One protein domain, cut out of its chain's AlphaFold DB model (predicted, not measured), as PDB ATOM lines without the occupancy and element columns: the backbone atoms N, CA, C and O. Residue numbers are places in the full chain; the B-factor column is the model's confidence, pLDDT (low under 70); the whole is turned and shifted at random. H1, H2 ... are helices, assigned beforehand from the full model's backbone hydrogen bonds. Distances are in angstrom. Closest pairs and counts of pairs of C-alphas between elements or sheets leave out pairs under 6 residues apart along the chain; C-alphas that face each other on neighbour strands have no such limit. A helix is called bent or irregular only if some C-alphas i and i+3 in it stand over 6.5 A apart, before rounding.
ATOM      1  N   ASP A  11     244.050 289.991 231.121       73.44
ATOM      2  CA  ASP A  11     242.677 290.403 231.436       73.44
ATOM      3  C   ASP A  11     241.645 289.737 230.508       73.44
ATOM      4  O   ASP A  11     240.593 289.267 230.962       73.44
ATOM      5  N   HIS A  12     241.958 289.612 229.212       77.62
ATOM      6  CA  HIS A  12     241.125 288.853 228.277       77.62
ATOM      7  C   HIS A  12     241.060 287.368 228.646       77.62
ATOM      8  O   HIS A  12     239.976 286.777 228.619       77.62
ATOM      9  N   TYR A  13     242.191 286.776 229.034       82.62
ATOM     10  CA  TYR A  13     242.254 285.375 229.437       82.62
ATOM     11  C   TYR A  13     241.340 285.075 230.634       82.62
ATOM     12  O   TYR A  13     240.492 284.183 230.548       82.62
ATOM     13  N   GLU A  14     241.447 285.832 231.732       87.56
ATOM     14  CA  GLU A  14     240.609 285.583 232.913       87.56
ATOM     15  C   GLU A  14     239.124 285.865 232.637       87.56
ATOM     16  O   GLU A  14     238.266 285.097 233.076       87.56
ATOM     17  N   SER A  15     238.796 286.885 231.836       91.50
ATOM     18  CA  SER A  15     237.406 287.162 231.446       91.50
ATOM     19  C   SER A  15     236.774 286.005 230.659       91.50
ATOM     20  O   SER A  15     235.696 285.513 231.011       91.50
ATOM     21  N   TYR A  16     237.448 285.520 229.613       93.19
ATOM     22  CA  TYR A  16     236.929 284.440 228.772       93.19
ATOM     23  C   TYR A  16     236.903 283.094 229.494       93.19
ATOM     24  O   TYR A  16     235.946 282.338 229.336       93.19
ATOM     25  N   LYS A  17     237.881 282.821 230.360       92.69
ATOM     26  CA  LYS A  17     237.857 281.659 231.253       92.69
ATOM     27  C   LYS A  17     236.611 281.652 232.141       92.69
ATOM     28  O   LYS A  17     235.961 280.615 232.256       92.69
ATOM     29  N   GLN A  18     236.224 282.795 232.718       94.12
ATOM     30  CA  GLN A  18     234.979 282.882 233.490       94.12
ATOM     31  C   GLN A  18     233.741 282.617 232.629       94.12
ATOM     32  O   GLN A  18     232.840 281.908 233.076       94.12
ATOM     33  N   LYS A  19     233.702 283.105 231.382       95.12
ATOM     34  CA  LYS A  19     232.603 282.795 230.448       95.12
ATOM     35  C   LYS A  19     232.505 281.295 230.140       95.12
ATOM     36  O   LYS A  19     231.401 280.756 230.154       95.12
ATOM     37  N   VAL A  20     233.630 280.607 229.923       93.88
ATOM     38  CA  VAL A  20     233.654 279.143 229.713       93.88
ATOM     39  C   VAL A  20     233.148 278.404 230.955       93.88
ATOM     40  O   VAL A  20     232.314 277.507 230.843       93.88
ATOM     41  N   ILE A  21     233.587 278.812 232.152       93.25
ATOM     42  CA  ILE A  21     233.108 278.235 233.418       93.25
ATOM     43  C   ILE A  21     231.596 278.432 233.564       93.25
ATOM     44  O   ILE A  21     230.886 277.482 233.879       93.25
ATOM     45  N   GLN A  22     231.084 279.634 233.298       94.38
ATOM     46  CA  GLN A  22     229.650 279.923 233.356       94.38
ATOM     47  C   GLN A  22     228.852 279.079 232.361       94.38
ATOM     48  O   GLN A  22     227.804 278.546 232.723       94.38
ATOM     49  N   LEU A  23     229.354 278.912 231.133       94.38
ATOM     50  CA  LEU A  23     228.730 278.062 230.122       94.38
ATOM     51  C   LEU A  23     228.655 276.603 230.593       94.38
ATOM     52  O   LEU A  23     227.593 275.986 230.516       94.38
ATOM     53  N   LYS A  24     229.755 276.080 231.148       93.38
ATOM     54  CA  LYS A  24     229.822 274.732 231.726       93.38
ATOM     55  C   LYS A  24     228.871 274.567 232.913       93.38
ATOM     56  O   LYS A  24     228.229 273.528 233.038       93.38
ATOM     57  N   THR A  25     228.758 275.562 233.788       94.31
ATOM     58  CA  THR A  25     227.821 275.525 234.922       94.31
ATOM     59  C   THR A  25     226.379 275.493 234.433       94.31
ATOM     60  O   THR A  25     225.642 274.579 234.792       94.31
ATOM     61  N   LYS A  26     226.007 276.418 233.541       93.56
ATOM     62  CA  LYS A  26     224.662 276.484 232.961       93.56
ATOM     63  C   LYS A  26     224.280 275.178 232.270       93.56
ATOM     64  O   LYS A  26     223.166 274.696 232.423       93.56
ATOM     65  N   PHE A  27     225.215 274.578 231.537       94.06
ATOM     66  CA  PHE A  27     225.013 273.280 230.907       94.06
ATOM     67  C   PHE A  27     224.619 272.186 231.909       94.06
ATOM     68  O   PHE A  27     223.638 271.473 231.700       94.06
ATOM     69  N   HIS A  28     225.367 272.063 233.008       93.44
ATOM     70  CA  HIS A  28     225.070 271.069 234.037       93.44
ATOM     71  C   HIS A  28     223.736 271.342 234.736       93.44
ATOM     72  O   HIS A  28     222.977 270.402 234.959       93.44
ATOM     73  N   GLU A  29     223.424 272.608 235.023       95.31
ATOM     74  CA  GLU A  29     222.142 273.008 235.613       95.31
ATOM     75  C   GLU A  29     220.956 272.609 234.722       95.31
ATOM     76  O   GLU A  29     219.977 272.048 235.216       95.31
ATOM     77  N   GLU A  30     221.055 272.830 233.408       94.75
ATOM     78  CA  GLU A  30     220.020 272.437 232.443       94.75
ATOM     79  C   GLU A  30     219.851 270.913 232.381       94.75
ATOM     80  O   GLU A  30     218.727 270.408 232.422       94.75
ATOM     81  N   ILE A  31     220.953 270.156 232.344       94.56
ATOM     82  CA  ILE A  31     220.909 268.686 232.368       94.56
ATOM     83  C   ILE A  31     220.255 268.171 233.654       94.56
ATOM     84  O   ILE A  31     219.389 267.294 233.600       94.56
ATOM     85  N   ASP A  32     220.635 268.712 234.807       94.25
ATOM     86  CA  ASP A  32     220.080 268.297 236.094       94.25
ATOM     87  C   ASP A  32     218.599 268.658 236.219       94.25
ATOM     88  O   ASP A  32     217.802 267.856 236.720       94.25
ATOM     89  N   TYR A  33     218.197 269.812 235.688       94.62
ATOM     90  CA  TYR A  33     216.795 270.187 235.595       94.62
ATOM     91  C   TYR A  33     216.005 269.217 234.703       94.62
ATOM     92  O   TYR A  33     214.991 268.669 235.145       94.62
ATOM     93  N   ILE A  34     216.494 268.918 233.493       94.75
ATOM     94  CA  ILE A  34     215.870 267.956 232.570       94.75
ATOM     95  C   ILE A  34     215.712 266.583 233.237       94.75
ATOM     96  O   ILE A  34     214.631 265.989 233.186       94.75
ATOM     97  N   ARG A  35     216.768 266.081 233.894       91.81
ATOM     98  CA  ARG A  35     216.739 264.815 234.650       91.81
ATOM     99  C   ARG A  35     215.664 264.831 235.732       91.81
ATOM    100  O   ARG A  35     214.891 263.880 235.829       91.81
ATOM    101  N   SER A  36     215.625 265.897 236.528       90.88
ATOM    102  CA  SER A  36     214.665 266.063 237.618       90.88
ATOM    103  C   SER A  36     213.231 266.006 237.093       90.88
ATOM    104  O   SER A  36     212.439 265.162 237.519       90.88
ATOM    105  N   VAL A  37     212.903 266.818 236.083       92.88
ATOM    106  CA  VAL A  37     211.543 266.868 235.530       92.88
ATOM    107  C   VAL A  37     211.141 265.522 234.918       92.88
ATOM    108  O   VAL A  37     210.030 265.052 235.178       92.88
ATOM    109  N   ALA A  38     212.052 264.848 234.206       89.44
ATOM    110  CA  ALA A  38     211.830 263.537 233.584       89.44
ATOM    111  C   ALA A  38     211.529 262.389 234.574       89.44
ATOM    112  O   ALA A  38     211.147 261.293 234.146       89.44
ATOM    113  N   GLN A  39     211.694 262.623 235.881       84.19
ATOM    114  CA  GLN A  39     211.468 261.649 236.955       84.19
ATOM    115  C   GLN A  39     210.303 262.009 237.892       84.19
ATOM    116  O   GLN A  39     209.963 261.205 238.757       84.19
ATOM    117  N   THR A  40     209.663 263.175 237.732       84.81
ATOM    118  CA  THR A  40     208.591 263.628 238.642       84.81
ATOM    119  C   THR A  40     207.222 263.024 238.314       84.81
ATOM    120  O   THR A  40     206.756 262.114 238.996       84.81
ATOM    121  N   THR A  41     206.546 263.528 237.278       88.00
ATOM    122  CA  THR A  41     205.228 263.055 236.830       88.00
ATOM    123  C   THR A  41     205.088 263.199 235.315       88.00
ATOM    124  O   THR A  41     205.766 264.018 234.693       88.00
ATOM    125  N   VAL A  42     204.178 262.428 234.702       88.81
ATOM    126  CA  VAL A  42     203.879 262.547 233.260       88.81
ATOM    127  C   VAL A  42     203.371 263.948 232.917       88.81
ATOM    128  O   VAL A  42     203.756 264.493 231.889       88.81
ATOM    129  N   ALA A  43     202.553 264.547 233.789       90.06
ATOM    130  CA  ALA A  43     202.010 265.886 233.583       90.06
ATOM    131  C   ALA A  43     203.117 266.951 233.545       90.06
ATOM    132  O   ALA A  43     203.173 267.717 232.587       90.06
ATOM    133  N   ASN A  44     204.036 266.935 234.518       93.00
ATOM    134  CA  ASN A  44     205.167 267.867 234.563       93.00
ATOM    135  C   ASN A  44     206.083 267.692 233.349       93.00
ATOM    136  O   ASN A  44     206.532 268.668 232.756       93.00
ATOM    137  N   TRP A  45     206.344 266.442 232.954       94.38
ATOM    138  CA  TRP A  45     207.142 266.161 231.766       94.38
ATOM    139  C   TRP A  45     206.466 266.684 230.498       94.38
ATOM    140  O   TRP A  45     207.107 267.355 229.702       94.38
ATOM    141  N   HIS A  46     205.165 266.446 230.316       94.88
ATOM    142  CA  HIS A  46     204.414 266.964 229.166       94.88
ATOM    143  C   HIS A  46     204.323 268.487 229.152       94.88
ATOM    144  O   HIS A  46     204.344 269.079 228.077       94.88
ATOM    145  N   GLU A  47     204.217 269.126 230.314       95.19
ATOM    146  CA  GLU A  47     204.287 270.581 230.427       95.19
ATOM    147  C   GLU A  47     205.653 271.098 229.978       95.19
ATOM    148  O   GLU A  47     205.715 271.995 229.142       95.19
ATOM    149  N   TYR A  48     206.736 270.469 230.433       96.12
ATOM    150  CA  TYR A  48     208.081 270.805 229.984       96.12
ATOM    151  C   TYR A  48     208.281 270.553 228.483       96.12
ATOM    152  O   TYR A  48     208.795 271.419 227.788       96.12
ATOM    153  N   LEU A  49     207.796 269.436 227.931       96.62
ATOM    154  CA  LEU A  49     207.875 269.169 226.490       96.62
ATOM    155  C   LEU A  49     207.225 270.277 225.649       96.62
ATOM    156  O   LEU A  49     207.731 270.591 224.575       96.62
ATOM    157  N   LYS A  50     206.155 270.916 226.142       95.88
ATOM    158  CA  LYS A  50     205.546 272.074 225.467       95.88
ATOM    159  C   LYS A  50     206.473 273.287 225.447       95.88
ATOM    160  O   LYS A  50     206.477 273.997 224.448       95.88
ATOM    161  N   THR A  51     207.248 273.535 226.508       95.81
ATOM    162  CA  THR A  51     208.169 274.688 226.564       95.81
ATOM    163  C   THR A  51     209.341 274.541 225.599       95.81
ATOM    164  O   THR A  51     209.880 275.541 225.129       95.81
ATOM    165  N   VAL A  52     209.714 273.301 225.280       95.31
ATOM    166  CA  VAL A  52     210.762 272.967 224.308       95.31
ATOM    167  C   VAL A  52     210.204 272.473 222.970       95.31
ATOM    168  O   VAL A  52     210.954 271.942 222.166       95.31
ATOM    169  N   GLU A  53     208.901 272.640 222.724       95.31
ATOM    170  CA  GLU A  53     208.233 272.310 221.453       95.31
ATOM    171  C   GLU A  53     208.402 270.848 220.985       95.31
ATOM    172  O   GLU A  53     208.303 270.526 219.800       95.31
ATOM    173  N   VAL A  54     208.607 269.919 221.921       95.06
ATOM    174  CA  VAL A  54     208.667 268.484 221.630       95.06
ATOM    175  C   VAL A  54     207.267 267.890 221.729       95.06
ATOM    176  O   VAL A  54     206.551 268.063 222.714       95.06
ATOM    177  N   THR A  55     206.869 267.132 220.709       93.38
ATOM    178  CA  THR A  55     205.573 266.445 220.727       93.38
ATOM    179  C   THR A  55     205.631 265.227 221.658       93.38
ATOM    180  O   THR A  55     206.488 264.360 221.459       93.38
ATOM    181  N   PRO A  56     204.729 265.112 222.651       93.25
ATOM    182  CA  PRO A  56     204.678 263.941 223.513       93.25
ATOM    183  C   PRO A  56     204.215 262.698 222.743       93.25
ATOM    184  O   PRO A  56     203.336 262.756 221.882       93.25
ATOM    185  N   VAL A  57     204.767 261.546 223.111       89.69
ATOM    186  CA  VAL A  57     204.311 260.220 222.688       89.69
ATOM    187  C   VAL A  57     202.862 260.047 223.124       89.69
ATOM    188  O   VAL A  57     202.524 260.222 224.302       89.69
ATOM    189  N   GLY A  58     202.012 259.686 222.163       86.94
ATOM    190  CA  GLY A  58     200.573 259.578 222.367       86.94
ATOM    191  C   GLY A  58     200.199 258.502 223.385       86.94
ATOM    192  O   GLY A  58     200.882 257.488 223.534       86.94
ATOM    193  N   GLU A  59     199.063 258.686 224.058       87.00
ATOM    194  CA  GLU A  59     198.603 257.782 225.121       87.00
ATOM    195  C   GLU A  59     198.479 256.322 224.652       87.00
ATOM    196  O   GLU A  59     198.835 255.399 225.382       87.00
ATOM    197  N   THR A  60     198.045 256.108 223.405       87.50
ATOM    198  CA  THR A  60     197.933 254.762 222.817       87.50
ATOM    199  C   THR A  60     199.297 254.080 222.704       87.50
ATOM    200  O   THR A  60     199.443 252.931 223.111       87.50
ATOM    201  N   GLN A  61     200.315 254.793 222.214       85.62
ATOM    202  CA  GLN A  61     201.679 254.267 222.087       85.62
ATOM    203  C   GLN A  61     202.301 253.998 223.462       85.62
ATOM    204  O   GLN A  61     203.005 253.005 223.642       85.62
ATOM    205  N   ARG A  62     202.000 254.846 224.455       86.06
ATOM    206  CA  ARG A  62     202.447 254.643 225.839       86.06
ATOM    207  C   ARG A  62     201.874 253.364 226.441       86.06
ATOM    208  O   ARG A  62     202.637 252.586 227.007       86.06
ATOM    209  N   LYS A  63     200.565 253.134 226.282       84.06
ATOM    210  CA  LYS A  63     199.900 251.901 226.735       84.06
ATOM    211  C   LYS A  63     200.482 250.675 226.036       84.06
ATOM    212  O   LYS A  63     200.949 249.769 226.711       84.06
ATOM    213  N   GLN A  64     200.601 250.712 224.708       84.00
ATOM    214  CA  GLN A  64     201.200 249.618 223.935       84.00
ATOM    215  C   GLN A  64     202.605 249.251 224.422       84.00
ATOM    216  O   GLN A  64     202.906 248.074 224.582       84.00
ATOM    217  N   ALA A  65     203.461 250.241 224.688       78.88
ATOM    218  CA  ALA A  65     204.807 249.997 225.194       78.88
ATOM    219  C   ALA A  65     204.799 249.380 226.604       78.88
ATOM    220  O   ALA A  65     205.592 248.479 226.877       78.88
ATOM    221  N   GLN A  66     203.890 249.817 227.480       77.25
ATOM    222  CA  GLN A  66     203.710 249.241 228.818       77.25
ATOM    223  C   GLN A  66     203.194 247.794 228.761       77.25
ATOM    224  O   GLN A  66     203.621 246.962 229.559       77.25
ATOM    225  N   ASP A  67     202.352 247.479 227.776       78.56
ATOM    226  CA  ASP A  67     201.772 246.149 227.583       78.56
ATOM    227  C   ASP A  67     202.781 245.125 227.027       78.56
ATOM    228  O   ASP A  67     202.552 243.919 227.119       78.56
ATOM    229  N   THR A  68     203.930 245.566 226.493       74.06
ATOM    230  CA  THR A  68     204.986 244.655 226.000       74.06
ATOM    231  C   THR A  68     205.678 243.851 227.104       74.06
ATOM    232  O   THR A  68     206.396 242.897 226.808       74.06
ATOM    233  N   GLY A  69     205.515 244.243 228.374       65.94
ATOM    234  CA  GLY A  69     206.211 243.634 229.511       65.94
ATOM    235  C   GLY A  69     207.708 243.960 229.589       65.94
ATOM    236  O   GLY A  69     208.378 243.523 230.525       65.94
ATOM    237  N   LEU A  70     208.244 244.740 228.642       69.06
ATOM    238  CA  LEU A  70     209.604 245.259 228.717       69.06
ATOM    239  C   LEU A  70     209.687 246.377 229.769       69.06
ATOM    240  O   LEU A  70     208.723 247.121 229.968       69.06
ATOM    241  N   PRO A  71     210.834 246.539 230.448       65.94
ATOM    242  CA  PRO A  71     211.040 247.657 231.353       65.94
ATOM    243  C   PRO A  71     211.104 248.961 230.550       65.94
ATOM    244  O   PRO A  71     212.113 249.272 229.920       65.94
ATOM    245  N   VAL A  72     210.005 249.714 230.569       68.12
ATOM    246  CA  VAL A  72     209.890 251.033 229.936       68.12
ATOM    247  C   VAL A  72     209.774 252.100 231.031       68.12
ATOM    248  O   VAL A  72     209.009 251.907 231.984       68.12
ATOM    249  N   PRO A  73     210.487 253.239 230.922       74.31
ATOM    250  CA  PRO A  73     210.278 254.366 231.823       74.31
ATOM    251  C   PRO A  73     208.807 254.802 231.831       74.31
ATOM    252  O   PRO A  73     208.182 254.973 230.785       74.31
ATOM    253  N   LYS A  74     208.237 255.000 233.023       72.25
ATOM    254  CA  LYS A  74     206.809 255.341 233.172       72.25
ATOM    255  C   LYS A  74     206.493 256.812 232.880       72.25
ATOM    256  O   LYS A  74     205.339 257.131 232.607       72.25
ATOM    257  N   ILE A  75     207.495 257.691 232.960       85.62
ATOM    258  CA  ILE A  75     207.322 259.150 232.914       85.62
ATOM    259  C   ILE A  75     207.756 259.699 231.551       85.62
ATOM    260  O   ILE A  75     206.910 259.847 230.665       85.62
ATOM    261  N   ALA A  76     209.050 259.955 231.359       89.12
ATOM    262  CA  ALA A  76     209.583 260.421 230.086       89.12
ATOM    263  C   ALA A  76     209.905 259.236 229.174       89.12
ATOM    264  O   ALA A  76     210.667 258.341 229.536       89.12
ATOM    265  N   PHE A  77     209.326 259.212 227.973       90.19
ATOM    266  CA  PHE A  77     209.688 258.179 227.010       90.19
ATOM    267  C   PHE A  77     211.115 258.419 226.502       90.19
ATOM    268  O   PHE A  77     211.481 259.573 226.271       90.19
ATOM    269  N   PRO A  78     211.915 257.363 226.253       89.50
ATOM    270  CA  PRO A  78     213.293 257.522 225.782       89.50
ATOM    271  C   PRO A  78     213.422 258.384 224.522       89.50
ATOM    272  O   PRO A  78     214.375 259.145 224.383       89.50
ATOM    273  N   SER A  79     212.449 258.299 223.612       90.25
ATOM    274  CA  SER A  79     212.401 259.122 222.401       90.25
ATOM    275  C   SER A  79     212.167 260.604 222.697       90.25
ATOM    276  O   SER A  79     212.798 261.449 222.072       90.25
ATOM    277  N   GLU A  80     211.295 260.925 223.656       94.19
ATOM    278  CA  GLU A  80     211.039 262.306 224.089       94.19
ATOM    279  C   GLU A  80     212.268 262.870 224.788       94.19
ATOM    280  O   GLU A  80     212.719 263.961 224.467       94.19
ATOM    281  N   TYR A  81     212.841 262.089 225.706       94.00
ATOM    282  CA  TYR A  81     214.029 262.474 226.454       94.00
ATOM    283  C   TYR A  81     215.201 262.760 225.510       94.00
ATOM    284  O   TYR A  81     215.830 263.810 225.593       94.00
ATOM    285  N   ARG A  82     215.425 261.885 224.521       94.31
ATOM    286  CA  ARG A  82     216.416 262.120 223.465       94.31
ATOM    287  C   ARG A  82     216.131 263.395 222.669       94.31
ATOM    288  O   ARG A  82     217.069 264.128 222.384       94.31
ATOM    289  N   ALA A  83     214.878 263.657 222.295       95.31
ATOM    290  CA  ALA A  83     214.524 264.863 221.544       95.31
ATOM    291  C   ALA A  83     214.834 266.142 222.339       95.31
ATOM    292  O   ALA A  83     215.405 267.078 221.787       95.31
ATOM    293  N   VAL A  84     214.546 266.150 223.644       97.00
ATOM    294  CA  VAL A  84     214.926 267.247 224.547       97.00
ATOM    295  C   VAL A  84     216.443 267.444 224.578       97.00
ATOM    296  O   VAL A  84     216.911 268.572 224.441       97.00
ATOM    297  N   LEU A  85     217.216 266.361 224.712       95.81
ATOM    298  CA  LEU A  85     218.680 266.444 224.720       95.81
ATOM    299  C   LEU A  85     219.237 266.992 223.400       95.81
ATOM    300  O   LEU A  85     220.167 267.783 223.434       95.81
ATOM    301  N   VAL A  86     218.653 266.636 222.251       95.31
ATOM    302  CA  VAL A  86     219.039 267.207 220.945       95.31
ATOM    303  C   VAL A  86     218.793 268.717 220.902       95.31
ATOM    304  O   VAL A  86     219.612 269.462 220.378       95.31
ATOM    305  N   ILE A  87     217.682 269.195 221.464       95.88
ATOM    306  CA  ILE A  87     217.394 270.636 221.513       95.88
ATOM    307  C   ILE A  87     218.388 271.364 222.419       95.88
ATOM    308  O   ILE A  87     218.827 272.464 222.083       95.88
ATOM    309  N   LEU A  88     218.744 270.768 223.562       95.06
ATOM    310  CA  LEU A  88     219.789 271.313 224.423       95.06
ATOM    311  C   LEU A  88     221.135 271.356 223.690       95.06
ATOM    312  O   LEU A  88     221.795 272.388 223.742       95.06
ATOM    313  N   ASP A  89     221.500 270.288 222.979       93.69
ATOM    314  CA  ASP A  89     222.737 270.204 222.194       93.69
ATOM    315  C   ASP A  89     222.851 271.376 221.213       93.69
ATOM    316  O   ASP A  89     223.787 272.170 221.302       93.69
ATOM    317  N   ILE A  90     221.810 271.584 220.397       93.88
ATOM    318  CA  ILE A  90     221.733 272.684 219.426       93.88
ATOM    319  C   ILE A  90     221.884 274.044 220.118       93.88
ATOM    320  O   ILE A  90     222.657 274.895 219.675       93.88
ATOM    321  N   LYS A  91     221.163 274.268 221.226       94.25
ATOM    322  CA  LYS A  91     221.269 275.516 222.000       94.25
ATOM    323  C   LYS A  91     222.692 275.737 222.515       94.25
ATOM    324  O   LYS A  91     223.177 276.864 222.488       94.25
ATOM    325  N   MET A  92     223.351 274.681 222.984       94.31
ATOM    326  CA  MET A  92     224.710 274.755 223.507       94.31
ATOM    327  C   MET A  92     225.739 274.988 222.405       94.31
ATOM    328  O   MET A  92     226.618 275.823 222.598       94.31
ATOM    329  N   GLN A  93     225.603 274.342 221.246       93.31
ATOM    330  CA  GLN A  93     226.463 274.596 220.088       93.31
ATOM    331  C   GLN A  93     226.382 276.051 219.630       93.31
ATOM    332  O   GLN A  93     227.423 276.669 219.434       93.31
ATOM    333  N   HIS A  94     225.188 276.650 219.580       95.12
ATOM    334  CA  HIS A  94     225.066 278.079 219.276       95.12
ATOM    335  C   HIS A  94     225.822 278.969 220.275       95.12
ATOM    336  O   HIS A  94     226.543 279.876 219.867       95.12
ATOM    337  N   LEU A  95     225.712 278.693 221.579       94.81
ATOM    338  CA  LEU A  95     226.427 279.461 222.608       94.81
ATOM    339  C   LEU A  95     227.949 279.275 222.531       94.81
ATOM    340  O   LEU A  95     228.699 280.226 222.753       94.81
ATOM    341  N   VAL A  96     228.406 278.057 222.226       95.44
ATOM    342  CA  VAL A  96     229.823 277.750 221.997       95.44
ATOM    343  C   VAL A  96     230.337 278.501 220.774       95.44
ATOM    344  O   VAL A  96     231.384 279.139 220.863       95.44
ATOM    345  N   ASP A  97     229.607 278.472 219.660       95.50
ATOM    346  CA  ASP A  97     229.996 279.141 218.419       95.50
ATOM    347  C   ASP A  97     230.091 280.658 218.600       95.50
ATOM    348  O   ASP A  97     231.067 281.278 218.163       95.50
ATOM    349  N   ASP A  98     229.117 281.261 219.286       95.69
ATOM    350  CA  ASP A  98     229.126 282.687 219.607       95.69
ATOM    351  C   ASP A  98     230.349 283.053 220.461       95.69
ATOM    352  O   ASP A  98     231.101 283.970 220.114       95.69
ATOM    353  N   LEU A  99     230.615 282.286 221.524       95.00
ATOM    354  CA  LEU A  99     231.757 282.519 222.406       95.00
ATOM    355  C   LEU A  99     233.100 282.303 221.690       95.00
ATOM    356  O   LEU A  99     234.020 283.108 221.847       95.00
ATOM    357  N   ALA A 100     233.211 281.265 220.861       94.69
ATOM    358  CA  ALA A 100     234.396 281.002 220.052       94.69
ATOM    359  C   ALA A 100     234.658 282.151 219.068       94.69
ATOM    360  O   ALA A 100     235.796 282.593 218.900       94.69
ATOM    361  N   ASN A 101     233.609 282.679 218.434       93.94
ATOM    362  CA  ASN A 101     233.719 283.817 217.527       93.94
ATOM    363  C   ASN A 101     234.142 285.102 218.251       93.94
ATOM    364  O   ASN A 101     234.935 285.870 217.699       93.94
ATOM    365  N   GLU A 102     233.662 285.339 219.474       92.44
ATOM    366  CA  GLU A 102     234.151 286.432 220.322       92.44
ATOM    367  C   GLU A 102     235.644 286.277 220.642       92.44
ATOM    368  O   GLU A 102     236.416 287.212 220.423       92.44
ATOM    369  N   MET A 103     236.066 285.096 221.106       92.06
ATOM    370  CA  MET A 103     237.463 284.817 221.465       92.06
ATOM    371  C   MET A 103     238.410 284.964 220.269       92.06
ATOM    372  O   MET A 103     239.479 285.560 220.402       92.06
ATOM    373  N   ARG A 104     238.011 284.484 219.081       89.88
ATOM    374  CA  ARG A 104     238.791 284.636 217.838       89.88
ATOM    375  C   ARG A 104     238.988 286.104 217.467       89.88
ATOM    376  O   ARG A 104     240.093 286.493 217.106       89.88
ATOM    377  N   LYS A 105     237.945 286.936 217.583       89.88
ATOM    378  CA  LYS A 105     238.041 288.386 217.316       89.88
ATOM    379  C   LYS A 105     238.979 289.095 218.297       89.88
ATOM    380  O   LYS A 105     239.618 290.068 217.912       89.88
ATOM    381  N   ALA A 106     239.063 288.602 219.531       87.75
ATOM    382  CA  ALA A 106     239.947 289.123 220.570       87.75
ATOM    383  C   ALA A 106     241.368 288.518 220.554       87.75
ATOM    384  O   ALA A 106     242.175 288.873 221.406       87.75
ATOM    385  N   ASN A 107     241.694 287.616 219.614       85.38
ATOM    386  CA  ASN A 107     242.951 286.846 219.579       85.38
ATOM    387  C   ASN A 107     243.238 286.033 220.863       85.38
ATOM    388  O   ASN A 107     244.391 285.752 221.193       85.38
ATOM    389  N   ALA A 108     242.196 285.606 221.578       84.38
ATOM    390  CA  ALA A 108     242.303 284.913 222.861       84.38
ATOM    391  C   ALA A 108     242.537 283.393 222.689       84.38
ATOM    392  O   ALA A 108     241.741 282.560 223.127       84.38
ATOM    393  N   ASN A 109     243.639 283.013 222.029       79.19
ATOM    394  CA  ASN A 109     243.888 281.624 221.609       79.19
ATOM    395  C   ASN A 109     243.975 280.627 222.777       79.19
ATOM    396  O   ASN A 109     243.410 279.546 222.693       79.19
ATOM    397  N   LYS A 110     244.592 281.002 223.906       78.75
ATOM    398  CA  LYS A 110     244.708 280.115 225.084       78.75
ATOM    399  C   LYS A 110     243.359 279.743 225.709       78.75
ATOM    400  O   LYS A 110     243.249 278.719 226.367       78.75
ATOM    401  N   THR A 111     242.342 280.592 225.556       83.50
ATOM    402  CA  THR A 111     240.987 280.312 226.059       83.50
ATOM    403  C   THR A 111     240.128 279.538 225.068       83.50
ATOM    404  O   THR A 111     239.148 278.934 225.495       83.50
ATOM    405  N   LEU A 112     240.499 279.515 223.781       87.50
ATOM    406  CA  LEU A 112     239.860 278.631 222.805       87.50
ATOM    407  C   LEU A 112     240.119 277.163 223.161       87.50
ATOM    408  O   LEU A 112     239.171 276.387 223.145       87.50
ATOM    409  N   ASP A 113     241.333 276.819 223.601       87.19
ATOM    410  CA  ASP A 113     241.674 275.456 224.038       87.19
ATOM    411  C   ASP A 113     240.749 274.966 225.174       87.19
ATOM    412  O   ASP A 113     240.266 273.837 225.149       87.19
ATOM    413  N   LEU A 114     240.429 275.838 226.143       88.69
ATOM    414  CA  LEU A 114     239.502 275.522 227.244       88.69
ATOM    415  C   LEU A 114     238.067 275.286 226.754       88.69
ATOM    416  O   LEU A 114     237.329 274.475 227.318       88.69
ATOM    417  N   LEU A 115     237.643 276.033 225.734       92.94
ATOM    418  CA  LEU A 115     236.324 275.868 225.133       92.94
ATOM    419  C   LEU A 115     236.253 274.566 224.320       92.94
ATOM    420  O   LEU A 115     235.258 273.851 224.411       92.94
ATOM    421  N   GLU A 116     237.307 274.231 223.577       91.69
ATOM    422  CA  GLU A 116     237.420 272.974 222.826       91.69
ATOM    423  C   GLU A 116     237.449 271.747 223.751       91.69
ATOM    424  O   GLU A 116     236.791 270.740 223.470       91.69
ATOM    425  N   GLU A 117     238.129 271.839 224.898       89.94
ATOM    426  CA  GLU A 117     238.085 270.814 225.947       89.94
ATOM    427  C   GLU A 117     236.644 270.586 226.424       89.94
ATOM    428  O   GLU A 117     236.162 269.455 226.419       89.94
ATOM    429  N   PHE A 118     235.900 271.655 226.735       89.12
ATOM    430  CA  PHE A 118     234.492 271.537 227.122       89.12
ATOM    431  C   PHE A 118     233.634 270.840 226.050       89.12
ATOM    432  O   PHE A 118     232.839 269.956 226.386       89.12
ATOM    433  N   VAL A 119     233.798 271.201 224.773       92.12
ATOM    434  CA  VAL A 119     233.048 270.588 223.662       92.12
ATOM    435  C   VAL A 119     233.343 269.091 223.564       92.12
ATOM    436  O   VAL A 119     232.416 268.279 223.592       92.12
ATOM    437  N   SER A 120     234.625 268.728 223.511       90.25
ATOM    438  CA  SER A 120     235.057 267.342 223.306       90.25
ATOM    439  C   SER A 120     234.753 266.427 224.496       90.25
ATOM    440  O   SER A 120     234.400 265.256 224.325       90.25
ATOM    441  N   GLU A 121     234.869 266.939 225.723       84.12
ATOM    442  CA  GLU A 121     234.615 266.146 226.921       84.12
ATOM    443  C   GLU A 121     233.125 265.929 227.166       84.12
ATOM    444  O   GLU A 121     232.733 264.814 227.536       84.12
ATOM    445  N   TYR A 122     232.309 266.970 226.965       84.44
ATOM    446  CA  TYR A 122     230.921 266.993 227.418       84.44
ATOM    447  C   TYR A 122     229.909 266.961 226.278       84.44
ATOM    448  O   TYR A 122     229.047 266.083 226.284       84.44
ATOM    449  N   LEU A 123     229.982 267.884 225.315       84.81
ATOM    450  CA  LEU A 123     228.925 268.036 224.308       84.81
ATOM    451  C   LEU A 123     228.889 266.859 223.329       84.81
ATOM    452  O   LEU A 123     227.834 266.247 223.163       84.81
ATOM    453  N   ASP A 124     230.040 266.451 222.790       88.19
ATOM    454  CA  ASP A 124     230.122 265.410 221.750       88.19
ATOM    455  C   ASP A 124     229.492 264.068 222.160       88.19
ATOM    456  O   ASP A 124     228.991 263.308 221.326       88.19
ATOM    457  N   ARG A 125     229.514 263.750 223.459       88.44
ATOM    458  CA  ARG A 125     228.980 262.490 223.999       88.44
ATOM    459  C   ARG A 125     227.724 262.660 224.839       88.44
ATOM    460  O   ARG A 125     227.116 261.649 225.199       88.44
ATOM    461  N   MET A 126     227.292 263.897 225.096       91.69
ATOM    462  CA  MET A 126     226.201 264.213 226.019       91.69
ATOM    463  C   MET A 126     224.967 263.351 225.759       91.69
ATOM    464  O   MET A 126     224.470 262.698 226.672       91.69
ATOM    465  N   ILE A 127     224.460 263.341 224.522       91.50
ATOM    466  CA  ILE A 127     223.192 262.671 224.203       91.50
ATOM    467  C   ILE A 127     223.281 261.174 224.510       91.50
ATOM    468  O   ILE A 127     222.351 260.600 225.077       91.50
ATOM    469  N   VAL A 128     224.387 260.535 224.123       91.56
ATOM    470  CA  VAL A 128     224.579 259.090 224.281       91.56
ATOM    471  C   VAL A 128     224.723 258.734 225.754       91.56
ATOM    472  O   VAL A 128     224.026 257.840 226.240       91.56
ATOM    473  N   ASP A 129     225.592 259.447 226.464       92.56
ATOM    474  CA  ASP A 129     225.890 259.170 227.866       92.56
ATOM    475  C   ASP A 129     224.682 259.452 228.758       92.56
ATOM    476  O   ASP A 129     224.367 258.658 229.651       92.56
ATOM    477  N   GLU A 130     223.952 260.531 228.479       92.56
ATOM    478  CA  GLU A 130     222.789 260.912 229.265       92.56
ATOM    479  C   GLU A 130     221.587 260.012 228.997       92.56
ATOM    480  O   GLU A 130     220.930 259.555 229.933       92.56
ATOM    481  N   LEU A 131     221.330 259.658 227.734       90.81
ATOM    482  CA  LEU A 131     220.277 258.701 227.411       90.81
ATOM    483  C   LEU A 131     220.572 257.328 228.024       90.81
ATOM    484  O   LEU A 131     219.671 256.690 228.569       90.81
ATOM    485  N   LYS A 132     221.831 256.876 227.974       90.44
ATOM    486  CA  LYS A 132     222.251 255.625 228.611       90.44
ATOM    487  C   LYS A 132     222.029 255.676 230.120       90.44
ATOM    488  O   LYS A 132     221.402 254.770 230.664       90.44
ATOM    489  N   ARG A 133     222.477 256.748 230.780       89.94
ATOM    490  CA  ARG A 133     222.273 256.970 232.219       89.94
ATOM    491  C   ARG A 133     220.789 256.944 232.583       89.94
ATOM    492  O   ARG A 133     220.411 256.261 233.534       89.94
ATOM    493  N   TYR A 134     219.956 257.644 231.818       87.62
ATOM    494  CA  TYR A 134     218.511 257.683 232.023       87.62
ATOM    495  C   TYR A 134     217.875 256.291 231.899       87.62
ATOM    496  O   TYR A 134     217.119 255.859 232.774       87.62
ATOM    497  N   LEU A 135     218.225 255.550 230.845       85.12
ATOM    498  CA  LEU A 135     217.731 254.192 230.627       85.12
ATOM    499  C   LEU A 135     218.185 253.237 231.731       85.12
ATOM    500  O   LEU A 135     217.367 252.476 232.245       85.12
ATOM    501  N   ASP A 136     219.452 253.289 232.133       84.25
ATOM    502  CA  ASP A 136     219.986 252.441 233.199       84.25
ATOM    503  C   ASP A 136     219.318 252.730 234.551       84.25
ATOM    504  O   ASP A 136     219.008 251.793 235.285       84.25
ATOM    505  N   ALA A 137     218.996 253.994 234.845       80.44
ATOM    506  CA  ALA A 137     218.237 254.374 236.038       80.44
ATOM    507  C   ALA A 137     216.783 253.866 236.019       80.44
ATOM    508  O   ALA A 137     216.198 253.624 237.074       80.44
ATOM    509  N   SER A 138     216.195 253.697 234.830       70.19
ATOM    510  CA  SER A 138     214.819 253.212 234.664       70.19
ATOM    511  C   SER A 138     214.676 251.687 234.728       70.19
ATOM    512  O   SER A 138     213.564 251.181 234.900       70.19
ATOM    513  N   LYS A 139     215.781 250.940 234.594       69.69
ATOM    514  CA  LYS A 139     215.758 249.475 234.658       69.69
ATOM    515  C   LYS A 139     215.415 249.024 236.084       69.69
ATOM    516  O   LYS A 139     216.014 249.519 237.041       69.69
TER     517      LYS A 139
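Overview. This is residues 11 to 139 of the 198 residues of a protein of Flavobacteriaceae bacterium M625 (UniProt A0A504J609). Two long helices, H1 and H4, and H5a, the first arm of the bent helix H5, lie side by side as an up-and-down bundle along the long axis, and past the bend the second arm, H5b, turns off at 40 degrees to H5a while still packing on H4. At one end of it the short H2 folds back on the last turn of H1, and the small H3 lies beyond that same end, touching no helix. The printed part has 129 residues with five named helices, in the order H1, H2, H3, H4, H5, and no named strand; its class is all helix. The whole is a rod but loose, with a radius of gyration of the C-alphas of 17.9 A and spans of 59 by 25 by 18 A.

Along the chain. Find C-alpha 11 at (242.677, 290.403, 231.436); from there H1, residues 11 to 40, runs 43.9 A to C-alpha 40 at (208.591, 263.628, 238.642). H4, residues 78 to 105, is 40.5 A long. H5, residues 109 to 138, was assigned as one helix by its hydrogen bonds but is bent: C-alphas 124 and 127 are 7.8 A apart. Its arm H5a, residues 109 to 124, is 21.3 A long and irregular, with C-alphas 121 and 124 6.9 A apart. Its arm H5b, residues 127 to 138, runs 16.4 A to C-alpha 138 at (214.819, 253.212, 234.664). H2, residues 42 to 51, is 14.5 A long, and H3, residues 59 to 67, is 12.3 A long.

Arrangement. Start at H1, the hub, in the bundle of H1, H4 and H5a, where each runs against the one before it. H1 and H4 touch at a shallow tilt of 8 degrees, opposite ways; their closest C-alphas, of Tyr 16 and Met 103, are 7.3 A apart. With residues 13 to 24 alone H1 touches H5a, closest at the C-alphas of Lys 17 and Thr 111, 6.2 A. H4 and H5a form a helical hairpin at 7 degrees, closest at the C-alphas of Ala 100 and Leu 112, 6.6 A. Past the bend, H5a and H5b stand at a steep tilt of 40 degrees; H5b touches residues 78 to 89 of H4 alone, with the C-alphas of Leu 85 and Ile 127 closest at 5.9 A. H1 and H2 form a helical hairpin, through residues 37 to 38 of H1 alone, with the C-alphas of Ala 38 and Trp 45 closest at 5.7 A. H3 is apart from H1, H2, H4 and both arms of H5. In H1, H2, H3, H4 and H5b every O i to N i+4 pair is within hydrogen-bond range; in H5a 9 of 12 are.

Size, cuts and confidence. Look to Asp 11 and Asp 67 for the two C-alphas farthest apart, 60.4 A. The printed part has no cut. No link is long, and those from H1 to H2 and from H4 to H5 are tight. The mean pLDDT of the printed part is 89.1; look for values under 70 at residues 69 to 72 and residue 139.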